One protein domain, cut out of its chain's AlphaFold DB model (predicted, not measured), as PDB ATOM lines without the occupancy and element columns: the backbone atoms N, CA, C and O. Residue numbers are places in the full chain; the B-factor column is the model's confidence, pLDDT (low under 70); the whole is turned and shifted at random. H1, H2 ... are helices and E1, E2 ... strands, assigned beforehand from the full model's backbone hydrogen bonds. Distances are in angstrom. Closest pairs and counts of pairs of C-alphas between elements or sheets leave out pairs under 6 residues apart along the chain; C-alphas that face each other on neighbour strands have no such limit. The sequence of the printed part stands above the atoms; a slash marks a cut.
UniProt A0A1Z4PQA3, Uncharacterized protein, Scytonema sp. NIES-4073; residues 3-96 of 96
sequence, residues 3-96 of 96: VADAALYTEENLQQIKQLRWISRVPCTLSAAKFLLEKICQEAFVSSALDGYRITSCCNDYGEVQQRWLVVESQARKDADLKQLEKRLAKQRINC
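Overview. This is residues 3 to 96 of the 96 residues of an uncharacterized protein of Scytonema sp. NIES-4073 (UniProt A0A1Z4PQA3). A long two-stranded hairpin, E2 and E3, forms the backbone of a loose body, and a long helix, H3, runs on from the end of E3 and sticks out as an arm with its residues 78 to 94. H2 sits near E3, while H1 and the short strand E1 lie toward the end of the hairpin where residues 61 to 66 make its turn. The printed part has 94 residues, with three named helices and three named strands in the order H1, E1, H2, E2, E3, H3; the sheet, order E2 - E3, is antiparallel, and the class is mixed, helices and strands. The whole is loose, with a radius of gyration of the C-alphas of 17.0 A, and elongated, spanning 55 by 31 by 24 A.

Arrangement. Residues 3 to 4 pair in parallel with residues 23 to 24 of E1, residues 22 to 24, a strand that pairs with no named strand. H1, residues 11 to 17, and E1 meet only through their tight link. H2, residues 31 to 39, is apart from E1 and from H1. E2, residues 53 to 60, and E3, residues 67 to 74, form an antiparallel hairpin, with 159 degrees between their directions. N 56 and O 71 are within hydrogen-bond range at 3.0 A, as are N 69 and O 58 at 2.8 A; the C-alphas of Ser 57 and Leu 70, which face each other, are 4.6 A apart. Residues 46 to 47 pair antiparallel with residues 54 to 55 of E2. H2 and E3 are near each other, with 5 pairs of C-alphas within 10 A. H3, residues 75 to 94, touches no helix; its closest C-alphas to E2 are those of Gln 75 and Tyr 53, 6.3 A apart. In H1, H2 and H3 every O i to N i+4 pair is within hydrogen-bond range.

Along the chain. H1 begins at C-alpha 11, (100.733, 172.090, 151.853), and is 10.2 A long; E1 is 6.6 A and H2 12.2 A. E2 begins at C-alpha 53, (104.539, 143.153, 153.848); E2 and E3 are each 22.3 A long. H3, 29.0 A long, ends at C-alpha 94, (82.228, 137.692, 127.192).

Size, cuts and confidence. The two C-alphas farthest apart are those of Gln 19 and Cys 96, at 57.4 A. Residues 78 to 96 stand free; the body without them spans 36 by 23 by 19 A. The printed part has no cut, and the link from H2 to E2, residues 40 to 52, is long. Mean pLDDT of the printed part is 90.7; residues 95 to 96 are under 70.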
ATOM      1  N   VAL A   3      97.446 161.222 164.541       93.50
ATOM      2  CA  VAL A   3      97.205 160.403 163.351       93.50
ATOM      3  C   VAL A   3      96.064 161.044 162.585       93.50
ATOM      4  O   VAL A   3      95.018 161.320 163.168       93.50
ATOM      5  N   ALA A   4      96.279 161.302 161.302       91.62
ATOM      6  CA  ALA A   4      95.317 161.982 160.456       91.62
ATOM      7  C   ALA A   4      95.100 161.244 159.139       91.62
ATOM      8  O   ALA A   4      95.930 160.447 158.693       91.62
ATOM      9  N   ASP A   5      93.966 161.520 158.510       92.75
ATOM     10  CA  ASP A   5      93.659 160.984 157.197       92.75
ATOM     11  C   ASP A   5      94.406 161.744 156.085       92.75
ATOM     12  O   ASP A   5      95.258 162.599 156.337       92.75
ATOM     13  N   ALA A   6      94.101 161.391 154.836       90.81
ATOM     14  CA  ALA A   6      94.721 162.005 153.667       90.81
ATOM     15  C   ALA A   6      94.174 163.404 153.345       90.81
ATOM     16  O   ALA A   6      94.815 164.131 152.595       90.81
ATOM     17  N   ALA A   7      93.013 163.793 153.886       89.31
ATOM     18  CA  ALA A   7      92.458 165.124 153.664       89.31
ATOM     19  C   ALA A   7      93.264 166.194 154.416       89.31
ATOM     20  O   ALA A   7      93.378 167.320 153.940       89.31
ATOM     21  N   LEU A   8      93.899 165.825 155.537       89.25
ATOM     22  CA  LEU A   8      94.845 166.706 156.232       89.25
ATOM     23  C   LEU A   8      96.123 166.970 155.413       89.25
ATOM     24  O   LEU A   8      96.823 167.941 155.676       89.25
ATOM     25  N   TYR A   9      96.445 166.135 154.423       92.00
ATOM     26  CA  TYR A   9      97.715 166.184 153.699       92.00
ATOM     27  C   TYR A   9      97.697 167.223 152.560       92.00
ATOM     28  O   TYR A   9      97.757 166.891 151.376       92.00
ATOM     29  N   THR A  10      97.595 168.500 152.926       92.25
ATOM     30  CA  THR A  10      97.762 169.655 152.030       92.25
ATOM     31  C   THR A  10      98.961 170.487 152.475       92.25
ATOM     32  O   THR A  10      99.319 170.477 153.649       92.25
ATOM     33  N   GLU A  11      99.587 171.216 151.554       91.94
ATOM     34  CA  GLU A  11     100.733 172.090 151.853       91.94
ATOM     35  C   GLU A  11     100.456 173.065 153.011       91.94
ATOM     36  O   GLU A  11     101.232 173.129 153.965       91.94
ATOM     37  N   GLU A  12      99.308 173.749 152.981       92.94
ATOM     38  CA  GLU A  12      98.904 174.692 154.029       92.94
ATOM     39  C   GLU A  12      98.772 174.014 155.402       92.94
ATOM     40  O   GLU A  12      99.331 174.483 156.396       92.94
ATOM     41  N   ASN A  13      98.089 172.867 155.463       93.00
ATOM     42  CA  ASN A  13      97.900 172.136 156.715       93.00
ATOM     43  C   ASN A  13      99.230 171.613 157.264       93.00
ATOM     44  O   ASN A  13      99.475 171.698 158.467       93.00
ATOM     45  N   LEU A  14     100.105 171.102 156.391       92.94
ATOM     46  CA  LEU A  14     101.428 170.601 156.766       92.94
ATOM     47  C   LEU A  14     102.284 171.702 157.401       92.94
ATOM     48  O   LEU A  14     102.938 171.454 158.417       92.94
ATOM     49  N   GLN A  15     102.225 172.926 156.872       93.81
ATOM     50  CA  GLN A  15     102.906 174.081 157.459       93.81
ATOM     51  C   GLN A  15     102.405 174.416 158.866       93.81
ATOM     52  O   GLN A  15     103.213 174.734 159.743       93.81
ATOM     53  N   GLN A  16     101.099 174.304 159.115       92.88
ATOM     54  CA  GLN A  16     100.519 174.564 160.435       92.88
ATOM     55  C   GLN A  16     100.933 173.510 161.469       92.88
ATOM     56  O   GLN A  16     101.196 173.836 162.627       92.88
ATOM     57  N   ILE A  17     101.041 172.244 161.057       91.81
ATOM     58  CA  ILE A  17     101.362 171.131 161.962       91.81
ATOM     59  C   ILE A  17     102.855 170.784 162.010       91.81
ATOM     60  O   ILE A  17     103.228 169.827 162.689       91.81
ATOM     61  N   LYS A  18     103.732 171.546 161.343       90.25
ATOM     62  CA  LYS A  18     105.171 171.232 161.216       90.25
ATOM     63  C   LYS A  18     105.923 171.087 162.541       90.25
ATOM     64  O   LYS A  18     106.924 170.384 162.602       90.25
ATOM     65  N   GLN A  19     105.451 171.745 163.601       91.50
ATOM     66  CA  GLN A  19     106.049 171.667 164.941       91.50
ATOM     67  C   GLN A  19     105.521 170.478 165.765       91.50
ATOM     68  O   GLN A  19     106.048 170.171 166.834       91.50
ATOM     69  N   LEU A  20     104.471 169.804 165.290       92.00
ATOM     70  CA  LEU A  20     103.841 168.676 165.966       92.00
ATOM     71  C   LEU A  20     104.408 167.346 165.458       92.00
ATOM     72  O   LEU A  20     104.873 167.221 164.330       92.00
ATOM     73  N   ARG A  21     104.296 166.298 166.281       92.31
ATOM     74  CA  ARG A  21     104.545 164.914 165.845       92.31
ATOM     75  C   ARG A  21     103.266 164.310 165.281       92.31
ATOM     76  O   ARG A  21     102.342 164.034 166.057       92.31
ATOM     77  N   TRP A  22     103.237 164.067 163.975       92.88
ATOM     78  CA  TRP A  22     102.072 163.557 163.252       92.88
ATOM     79  C   TRP A  22     102.433 162.422 162.285       92.88
ATOM     80  O   TRP A  22     103.581 162.269 161.874       92.88
ATOM     81  N   ILE A  23     101.428 161.620 161.941       94.56
ATOM     82  CA  ILE A  23     101.453 160.614 160.880       94.56
ATOM     83  C   ILE A  23     100.173 160.806 160.066       94.56
ATOM     84  O   ILE A  23      99.082 160.874 160.629       94.56
ATOM     85  N   SER A  24     100.298 160.902 158.748       94.38
ATOM     86  CA  SER A  24      99.163 161.032 157.835       94.38
ATOM     87  C   SER A  24      99.401 160.197 156.581       94.38
ATOM     88  O   SER A  24     100.542 159.893 156.222       94.38
ATOM     89  N   ARG A  25      98.311 159.792 155.929       93.81
ATOM     90  CA  ARG A  25      98.367 159.089 154.649       93.81
ATOM     91  C   ARG A  25      98.595 160.089 153.520       93.81
ATOM     92  O   ARG A  25      97.769 160.966 153.302       93.81
ATOM     93  N   VAL A  26      99.642 159.874 152.731       93.25
ATOM     94  CA  VAL A  26      99.881 160.654 151.511       93.25
ATOM     95  C   VAL A  26      98.822 160.292 150.450       93.25
ATOM     96  O   VAL A  26      98.638 159.105 150.157       93.25
ATOM     97  N   PRO A  27      98.099 161.261 149.861       92.38
ATOM     98  CA  PRO A  27      97.116 160.999 148.817       92.38
ATOM     99  C   PRO A  27      97.779 160.503 147.527       92.38
ATOM    100  O   PRO A  27      98.651 161.166 146.972       92.38
ATOM    101  N   CYS A  28      97.286 159.399 146.960       86.94
ATOM    102  CA  CYS A  28      97.722 158.919 145.638       86.94
ATOM    103  C   CYS A  28      97.316 159.852 144.479       86.94
ATOM    104  O   CYS A  28      97.694 159.616 143.334       86.94
ATOM    105  N   THR A  29      96.524 160.895 144.738       89.19
ATOM    106  CA  THR A  29      96.209 161.947 143.761       89.19
ATOM    107  C   THR A  29      97.369 162.922 143.562       89.19
ATOM    108  O   THR A  29      97.456 163.520 142.491       89.19
ATOM    109  N   LEU A  30      98.271 163.041 144.543       91.56
ATOM    110  CA  LEU A  30      99.423 163.934 144.506       91.56
ATOM    111  C   LEU A  30     100.418 163.501 143.419       91.56
ATOM    112  O   LEU A  30     100.826 162.340 143.363       91.56
ATOM    113  N   SER A  31     100.845 164.440 142.575       90.88
ATOM    114  CA  SER A  31     101.783 164.181 141.472       90.88
ATOM    115  C   SER A  31     103.116 163.611 141.963       90.88
ATOM    116  O   SER A  31     103.581 162.615 141.418       90.88
ATOM    117  N   ALA A  32     103.680 164.174 143.034       90.62
ATOM    118  CA  ALA A  32     104.907 163.678 143.656       90.62
ATOM    119  C   ALA A  32     104.759 162.234 144.168       90.62
ATOM    120  O   ALA A  32     105.659 161.416 143.985       90.62
ATOM    121  N   ALA A  33     103.601 161.887 144.743       92.00
ATOM    122  CA  ALA A  33     103.315 160.521 145.181       92.00
ATOM    123  C   ALA A  33     103.222 159.549 144.001       92.00
ATOM    124  O   ALA A  33     103.802 158.467 144.057       92.00
ATOM    125  N   LYS A  34     102.548 159.936 142.911       92.25
ATOM    126  CA  LYS A  34     102.480 159.124 141.686       92.25
ATOM    127  C   LYS A  34     103.862 158.903 141.080       92.25
ATOM    128  O   LYS A  34     104.228 157.765 140.815       92.25
ATOM    129  N   PHE A  35     104.637 159.975 140.937       91.38
ATOM    130  CA  PHE A  35     105.991 159.910 140.400       91.38
ATOM    131  C   PHE A  35     106.881 158.980 141.229       91.38
ATOM    132  O   PHE A  35     107.589 158.141 140.676       91.38
ATOM    133  N   LEU A  36     106.811 159.075 142.560       91.31
ATOM    134  CA  LEU A  36     107.546 158.176 143.442       91.31
ATOM    135  C   LEU A  36     107.148 156.710 143.220       91.31
ATOM    136  O   LEU A  36     108.023 155.855 143.108       91.31
ATOM    137  N   LEU A  37     105.846 156.417 143.146       89.94
ATOM    138  CA  LEU A  37     105.347 155.055 142.935       89.94
ATOM    139  C   LEU A  37     105.777 154.471 141.581       89.94
ATOM    140  O   LEU A  37     106.015 153.272 141.497       89.94
ATOM    141  N   GLU A  38     105.909 155.297 140.542       90.44
ATOM    142  CA  GLU A  38     106.390 154.874 139.219       90.44
ATOM    143  C   GLU A  38     107.909 154.654 139.167       90.44
ATOM    144  O   GLU A  38     108.391 153.858 138.363       90.44
ATOM    145  N   LYS A  39     108.675 155.385 139.983       90.81
ATOM    146  CA  LYS A  39     110.148 155.364 139.962       90.81
ATOM    147  C   LYS A  39     110.775 154.430 140.986       90.81
ATOM    148  O   LYS A  39     111.948 154.086 140.845       90.81
ATOM    149  N   ILE A  40     110.033 154.040 142.016       90.62
ATOM    150  CA  ILE A  40     110.525 153.112 143.027       90.62
ATOM    151  C   ILE A  40     110.856 151.762 142.378       90.62
ATOM    152  O   ILE A  40     110.026 151.128 141.730       90.62
ATOM    153  N   CYS A  41     112.096 151.322 142.583       88.94
ATOM    154  CA  CYS A  41     112.560 150.002 142.175       88.94
ATOM    155  C   CYS A  41     112.056 148.946 143.166       88.94
ATOM    156  O   CYS A  41     112.038 149.188 144.376       88.94
ATOM    157  N   GLN A  42     111.667 147.764 142.682       86.88
ATOM    158  CA  GLN A  42     111.165 146.699 143.562       86.88
ATOM    159  C   GLN A  42     112.243 146.197 144.530       86.88
ATOM    160  O   GLN A  42     111.938 145.767 145.638       86.88
ATOM    161  N   GLU A  43     113.504 146.308 144.131       89.19
ATOM    162  CA  GLU A  43     114.684 145.941 144.905       89.19
ATOM    163  C   GLU A  43     114.924 146.895 146.085       89.19
ATOM    164  O   GLU A  43     115.615 146.538 147.033       89.19
ATOM    165  N   ALA A  44     114.336 148.098 146.059       90.75
ATOM    166  CA  ALA A  44     114.435 149.064 147.153       90.75
ATOM    167  C   ALA A  44     113.544 148.701 148.353       90.75
ATOM    168  O   ALA A  44     113.626 149.349 149.402       90.75
ATOM    169  N   PHE A  45     112.664 147.707 148.205       93.12
ATOM    170  CA  PHE A  45     111.816 147.226 149.283       93.12
ATOM    171  C   PHE A  45     112.540 146.204 150.149       93.12
ATOM    172  O   PHE A  45     113.070 145.207 149.666       93.12
ATOM    173  N   VAL A  46     112.461 146.412 151.458       93.62
ATOM    174  CA  VAL A  46     112.931 145.461 152.461       93.62
ATOM    175  C   VAL A  46     111.752 144.729 153.090       93.62
ATOM    176  O   VAL A  46     110.660 145.286 153.240       93.62
ATOM    177  N   SER A  47     111.962 143.467 153.462       92.12
ATOM    178  CA  SER A  47     110.977 142.697 154.222       92.12
ATOM    179  C   SER A  47     110.663 143.408 155.535       92.12
ATOM    180  O   SER A  47     111.569 143.853 156.243       92.12
ATOM    181  N   SER A  48     109.379 143.541 155.853       92.56
ATOM    182  CA  SER A  48     108.961 144.085 157.143       92.56
ATOM    183  C   SER A  48     108.924 142.985 158.212       92.56
ATOM    184  O   SER A  48     109.038 141.804 157.897       92.56
ATOM    185  N   ALA A  49     108.717 143.361 159.475       91.50
ATOM    186  CA  ALA A  49     108.484 142.395 160.554       91.50
ATOM    187  C   ALA A  49     107.154 141.625 160.410       91.50
ATOM    188  O   ALA A  49     106.939 140.642 161.112       91.50
ATOM    189  N   LEU A  50     106.252 142.092 159.541       92.31
ATOM    190  CA  LEU A  50     104.991 141.431 159.232       92.31
ATOM    191  C   LEU A  50     105.115 140.658 157.919       92.31
ATOM    192  O   LEU A  50     105.479 141.222 156.880       92.31
ATOM    193  N   ASP A  51     104.746 139.381 157.965       91.69
ATOM    194  CA  ASP A  51     104.747 138.516 156.791       91.69
ATOM    195  C   ASP A  51     103.813 139.045 155.699       91.69
ATOM    196  O   ASP A  51     102.702 139.515 155.951       91.69
ATOM    197  N   GLY A  52     104.283 138.973 154.454       92.31
ATOM    198  CA  GLY A  52     103.546 139.477 153.294       92.31
ATOM    199  C   GLY A  52     103.553 141.002 153.148       92.31
ATOM    200  O   GLY A  52     102.875 141.520 152.256       92.31
ATOM    201  N   TYR A  53     104.322 141.717 153.977       94.75
ATOM    202  CA  TYR A  53     104.539 143.153 153.848       94.75
ATOM    203  C   TYR A  53     106.000 143.478 153.570       94.75
ATOM    204  O   TYR A  53     106.920 142.993 154.235       94.75
ATOM    205  N   ARG A  54     106.203 144.372 152.604       95.06
ATOM    206  CA  ARG A  54     107.507 144.953 152.296       95.06
ATOM    207  C   ARG A  54     107.415 146.464 152.387       95.06
ATOM    208  O   ARG A  54     106.372 147.045 152.094       95.06
ATOM    209  N   ILE A  55     108.492 147.102 152.821       95.56
ATOM    210  CA  ILE A  55     108.518 148.544 153.055       95.56
ATOM    211  C   ILE A  55     109.740 149.183 152.417       95.56
ATOM    212  O   ILE A  55     110.800 148.575 152.315       95.56
ATOM    213  N   THR A  56     109.596 150.435 152.019       95.00
ATOM    214  CA  THR A  56     110.720 151.298 151.671       95.00
ATOM    215  C   THR A  56     110.431 152.714 152.143       95.00
ATOM    216  O   THR A  56     109.278 153.071 152.401       95.00
ATOM    217  N   SER A  57     111.471 153.522 152.312       93.69
ATOM    218  CA  SER A  57     111.334 154.892 152.798       93.69
ATOM    219  C   SER A  57     112.110 155.866 151.936       93.69
ATOM    220  O   SER A  57     113.235 155.574 151.541       93.69
ATOM    221  N   CYS A  58     111.550 157.052 151.735       91.94
ATOM    222  CA  CYS A  58     112.219 158.153 151.059       91.94
ATOM    223  C   CYS A  58     111.998 159.463 151.816       91.94
ATOM    224  O   CYS A  58     110.981 159.655 152.490       91.94
ATOM    225  N   CYS A  59     112.966 160.366 151.711       91.62
ATOM    226  CA  CYS A  59     112.810 161.734 152.188       91.62
ATOM    227  C   CYS A  59     112.114 162.566 151.110       91.62
ATOM    228  O   CYS A  59     112.339 162.348 149.921       91.62
ATOM    229  N   ASN A  60     111.268 163.496 151.533       89.88
ATOM    230  CA  ASN A  60     110.543 164.395 150.651       89.88
ATOM    231  C   ASN A  60     110.278 165.726 151.365       89.88
ATOM    232  O   ASN A  60     110.086 165.745 152.578       89.88
ATOM    233  N   ASP A  61     110.239 166.820 150.622       90.75
ATOM    234  CA  ASP A  61     110.107 168.191 151.127       90.75
ATOM    235  C   ASP A  61     108.803 168.869 150.676       90.75
ATOM    236  O   ASP A  61     108.706 170.094 150.630       90.75
ATOM    237  N   TYR A  62     107.772 168.078 150.355       90.19
ATOM    238  CA  TYR A  62     106.483 168.596 149.897       90.19
ATOM    239  C   TYR A  62     105.877 169.616 150.869       90.19
ATOM    240  O   TYR A  62     105.739 169.349 152.066       90.19
ATOM    241  N   GLY A  63     105.477 170.766 150.326       87.00
ATOM    242  CA  GLY A  63     104.939 171.885 151.092       87.00
ATOM    243  C   GLY A  63     105.955 172.512 152.042       87.00
ATOM    244  O   GLY A  63     105.569 172.929 153.126       87.00
ATOM    245  N   GLU A  64     107.247 172.496 151.690       90.50
ATOM    246  CA  GLU A  64     108.375 173.040 152.468       90.50
ATOM    247  C   GLU A  64     108.529 172.431 153.875       90.50
ATOM    248  O   GLU A  64     109.151 173.008 154.773       90.50
ATOM    249  N   VAL A  65     107.971 171.240 154.090       91.62
ATOM    250  CA  VAL A  65     108.128 170.478 155.329       91.62
ATOM    251  C   VAL A  65     108.947 169.235 155.020       91.62
ATOM    252  O   VAL A  65     108.529 168.395 154.225       91.62
ATOM    253  N   GLN A  66     110.096 169.099 155.684       91.62
ATOM    254  CA  GLN A  66     110.943 167.908 155.603       91.62
ATOM    255  C   GLN A  66     110.214 166.704 156.203       91.62
ATOM    256  O   GLN A  66     109.881 166.682 157.390       91.62
ATOM    257  N   GLN A  67     109.957 165.701 155.374       91.94
ATOM    258  CA  GLN A  67     109.132 164.547 155.704       91.94
ATOM    259  C   GLN A  67     109.810 163.249 155.285       91.94
ATOM    260  O   GLN A  67     110.581 163.187 154.329       91.94
ATOM    261  N   ARG A  68     109.456 162.172 155.989       94.75
ATOM    262  CA  ARG A  68     109.774 160.808 155.578       94.75
ATOM    263  C   ARG A  68     108.503 160.140 155.089       94.75
ATOM    264  O   ARG A  68     107.567 159.955 155.863       94.75
ATOM    265  N   TRP A  69     108.486 159.752 153.825       94.62
ATOM    266  CA  TRP A  69     107.425 158.926 153.274       94.62
ATOM    267  C   TRP A  69     107.799 157.460 153.430       94.62
ATOM    268  O   TRP A  69     108.933 157.062 153.165       94.62
ATOM    269  N   LEU A  70     106.834 156.667 153.888       94.19
ATOM    270  CA  LEU A  70     106.946 155.221 153.987       94.19
ATOM    271  C   LEU A  70     106.015 154.612 152.946       94.19
ATOM    272  O   LEU A  70     104.799 154.802 153.007       94.19
ATOM    273  N   VAL A  71     106.587 153.879 152.001       93.81
ATOM    274  CA  VAL A  71     105.824 153.132 151.009       93.81
ATOM    275  C   VAL A  71     105.693 151.708 151.515       93.81
ATOM    276  O   VAL A  71     106.689 151.031 151.772       93.81
ATOM    277  N   VAL A  72     104.448 151.275 151.693       93.12
ATOM    278  CA  VAL A  72     104.111 149.954 152.219       93.12
ATOM    279  C   VAL A  72     103.459 149.144 151.119       93.12
ATOM    280  O   VAL A  72     102.435 149.531 150.558       93.12
ATOM    281  N   GLU A  73     104.043 147.992 150.845       92.88
ATOM    282  CA  GLU A  73     103.552 147.041 149.876       92.88
ATOM    283  C   GLU A  73     102.945 145.837 150.596       92.88
ATOM    284  O   GLU A  73     103.600 145.206 151.423       92.88
ATOM    285  N   SER A  74     101.692 145.515 150.271       94.06
ATOM    286  CA  SER A  74     100.977 144.362 150.822       94.06
ATOM    287  C   SER A  74     100.736 143.323 149.736       94.06
ATOM    288  O   SER A  74     100.029 143.599 148.762       94.06
ATOM    289  N   GLN A  75     101.262 142.114 149.932       93.06
ATOM    290  CA  GLN A  75     101.051 141.001 149.008       93.06
ATOM    291  C   GLN A  75      99.562 140.651 148.888       93.06
ATOM    292  O   GLN A  75      99.032 140.543 147.786       93.06
ATOM    293  N   ALA A  76      98.850 140.596 150.017       93.19
ATOM    294  CA  ALA A  76      97.418 140.302 150.036       93.19
ATOM    295  C   ALA A  76      96.593 141.313 149.219       93.19
ATOM    296  O   ALA A  76      95.636 140.932 148.542       93.19
ATOM    297  N   ARG A  77      96.963 142.604 149.258       91.56
ATOM    298  CA  ARG A  77      96.297 143.632 148.446       91.56
ATOM    299  C   ARG A  77      96.589 143.441 146.961       91.56
ATOM    300  O   ARG A  77      95.650 143.481 146.174       91.56
ATOM    301  N   LYS A  78      97.846 143.177 146.593       90.44
ATOM    302  CA  LYS A  78      98.226 142.896 145.200       90.44
ATOM    303  C   LYS A  78      97.441 141.728 144.615       90.44
ATOM    304  O   LYS A  78      96.890 141.851 143.526       90.44
ATOM    305  N   ASP A  79      97.346 140.625 145.352       92.88
ATOM    306  CA  ASP A  79      96.642 139.427 144.889       92.88
ATOM    307  C   ASP A  79      95.136 139.682 144.725       92.88
ATOM    308  O   ASP A  79      94.509 139.194 143.781       92.88
ATOM    309  N   ALA A  80      94.538 140.454 145.638       93.44
ATOM    310  CA  ALA A  80      93.135 140.844 145.548       93.44
ATOM    311  C   ALA A  80      92.865 141.729 144.319       93.44
ATOM    312  O   ALA A  80      91.901 141.483 143.587       93.44
ATOM    313  N   ASP A  81      93.733 142.710 144.070       91.19
ATOM    314  CA  ASP A  81      93.621 143.631 142.940       91.19
ATOM    315  C   ASP A  81      93.820 142.893 141.605       91.19
ATOM    316  O   ASP A  81      93.046 143.099 140.665       91.19
ATOM    317  N   LEU A  82      94.778 141.958 141.536       93.25
ATOM    318  CA  LEU A  82      95.006 141.110 140.362       93.25
ATOM    319  C   LEU A  82      93.776 140.251 140.043       93.25
ATOM    320  O   LEU A  82      93.277 140.278 138.918       93.25
ATOM    321  N   LYS A  83      93.205 139.572 141.046       94.12
ATOM    322  CA  LYS A  83      91.964 138.794 140.878       94.12
ATOM    323  C   LYS A  83      90.801 139.664 140.405       94.12
ATOM    324  O   LYS A  83      89.951 139.219 139.632       94.12
ATOM    325  N   GLN A  84      90.705 140.903 140.891       93.88
ATOM    326  CA  GLN A  84      89.665 141.831 140.451       93.88
ATOM    327  C   GLN A  84      89.875 142.264 138.994       93.88
ATOM    328  O   GLN A  84      88.895 142.367 138.248       93.88
ATOM    329  N   LEU A  85      91.123 142.485 138.581       92.50
ATOM    330  CA  LEU A  85      91.486 142.804 137.204       92.50
ATOM    331  C   LEU A  85      91.133 141.654 136.253       92.50
ATOM    332  O   LEU A  85      90.437 141.876 135.262       92.50
ATOM    333  N   GLU A  86      91.514 140.422 136.592       93.44
ATOM    334  CA  GLU A  86      91.190 139.218 135.814       93.44
ATOM    335  C   GLU A  86      89.679 139.061 135.609       93.44
ATOM    336  O   GLU A  86      89.212 138.840 134.489       93.44
ATOM    337  N   LYS A  87      88.884 139.270 136.668       92.62
ATOM    338  CA  LYS A  87      87.415 139.246 136.582       92.62
ATOM    339  C   LYS A  87      86.864 140.303 135.622       92.62
ATOM    340  O   LYS A  87      85.883 140.036 134.931       92.62
ATOM    341  N   ARG A  88      87.448 141.508 135.586       91.69
ATOM    342  CA  ARG A  88      87.024 142.583 134.669       91.69
ATOM    343  C   ARG A  88      87.352 142.237 133.215       91.69
ATOM    344  O   ARG A  88      86.487 142.402 132.359       91.69
ATOM    345  N   LEU A  89      88.542 141.694 132.959       92.50
ATOM    346  CA  LEU A  89      88.961 141.250 131.626       92.50
ATOM    347  C   LEU A  89      88.096 140.095 131.109       92.50
ATOM    348  O   LEU A  89      87.673 140.111 129.955       92.50
ATOM    349  N   ALA A  90      87.780 139.120 131.964       90.19
ATOM    350  CA  ALA A  90      86.889 138.017 131.610       90.19
ATOM    351  C   ALA A  90      85.490 138.517 131.219       90.19
ATOM    352  O   ALA A  90      84.943 138.084 130.209       90.19
ATOM    353  N   LYS A  91      84.934 139.485 131.963       87.19
ATOM    354  CA  LYS A  91      83.651 140.114 131.617       87.19
ATOM    355  C   LYS A  91      83.700 140.856 130.282       87.19
ATOM    356  O   LYS A  91      82.758 140.737 129.512       87.19
ATOM    357  N   GLN A  92      84.777 141.589 129.994       83.50
ATOM    358  CA  GLN A  92      84.931 142.274 128.704       83.50
ATOM    359  C   GLN A  92      85.018 141.290 127.533       83.50
ATOM    360  O   GLN A  92      84.414 141.538 126.500       83.50
ATOM    361  N   ARG A  93      85.697 140.150 127.712       75.38
ATOM    362  CA  ARG A  93      85.798 139.097 126.688       75.38
ATOM    363  C   ARG A  93      84.483 138.369 126.400       75.38
ATOM    364  O   ARG A  93      84.339 137.846 125.309       75.38
ATOM    365  N   ILE A  94      83.562 138.306 127.362       72.75
ATOM    366  CA  ILE A  94      82.228 137.692 127.192       72.75
ATOM    367  C   ILE A  94      81.251 138.654 126.490       72.75
ATOM    368  O   ILE A  94      80.242 138.222 125.944       72.75
ATOM    369  N   ASN A  95      81.541 139.957 126.509       57.00
ATOM    370  CA  ASN A  95      80.690 141.017 125.964       57.00
ATOM    371  C   ASN A  95      81.141 141.523 124.574       57.00
ATOM    372  O   ASN A  95      80.624 142.546 124.118       57.00
ATOM    373  N   CYS A  96      82.095 140.837 123.936       48.41
ATOM    374  CA  CYS A  96      82.495 140.996 122.534       48.41
ATOM    375  C   CYS A  96      82.076 139.750 121.752       48.41
ATOM    376  O   CYS A  96      81.659 139.924 120.588       48.41
TER     377      CYS A  96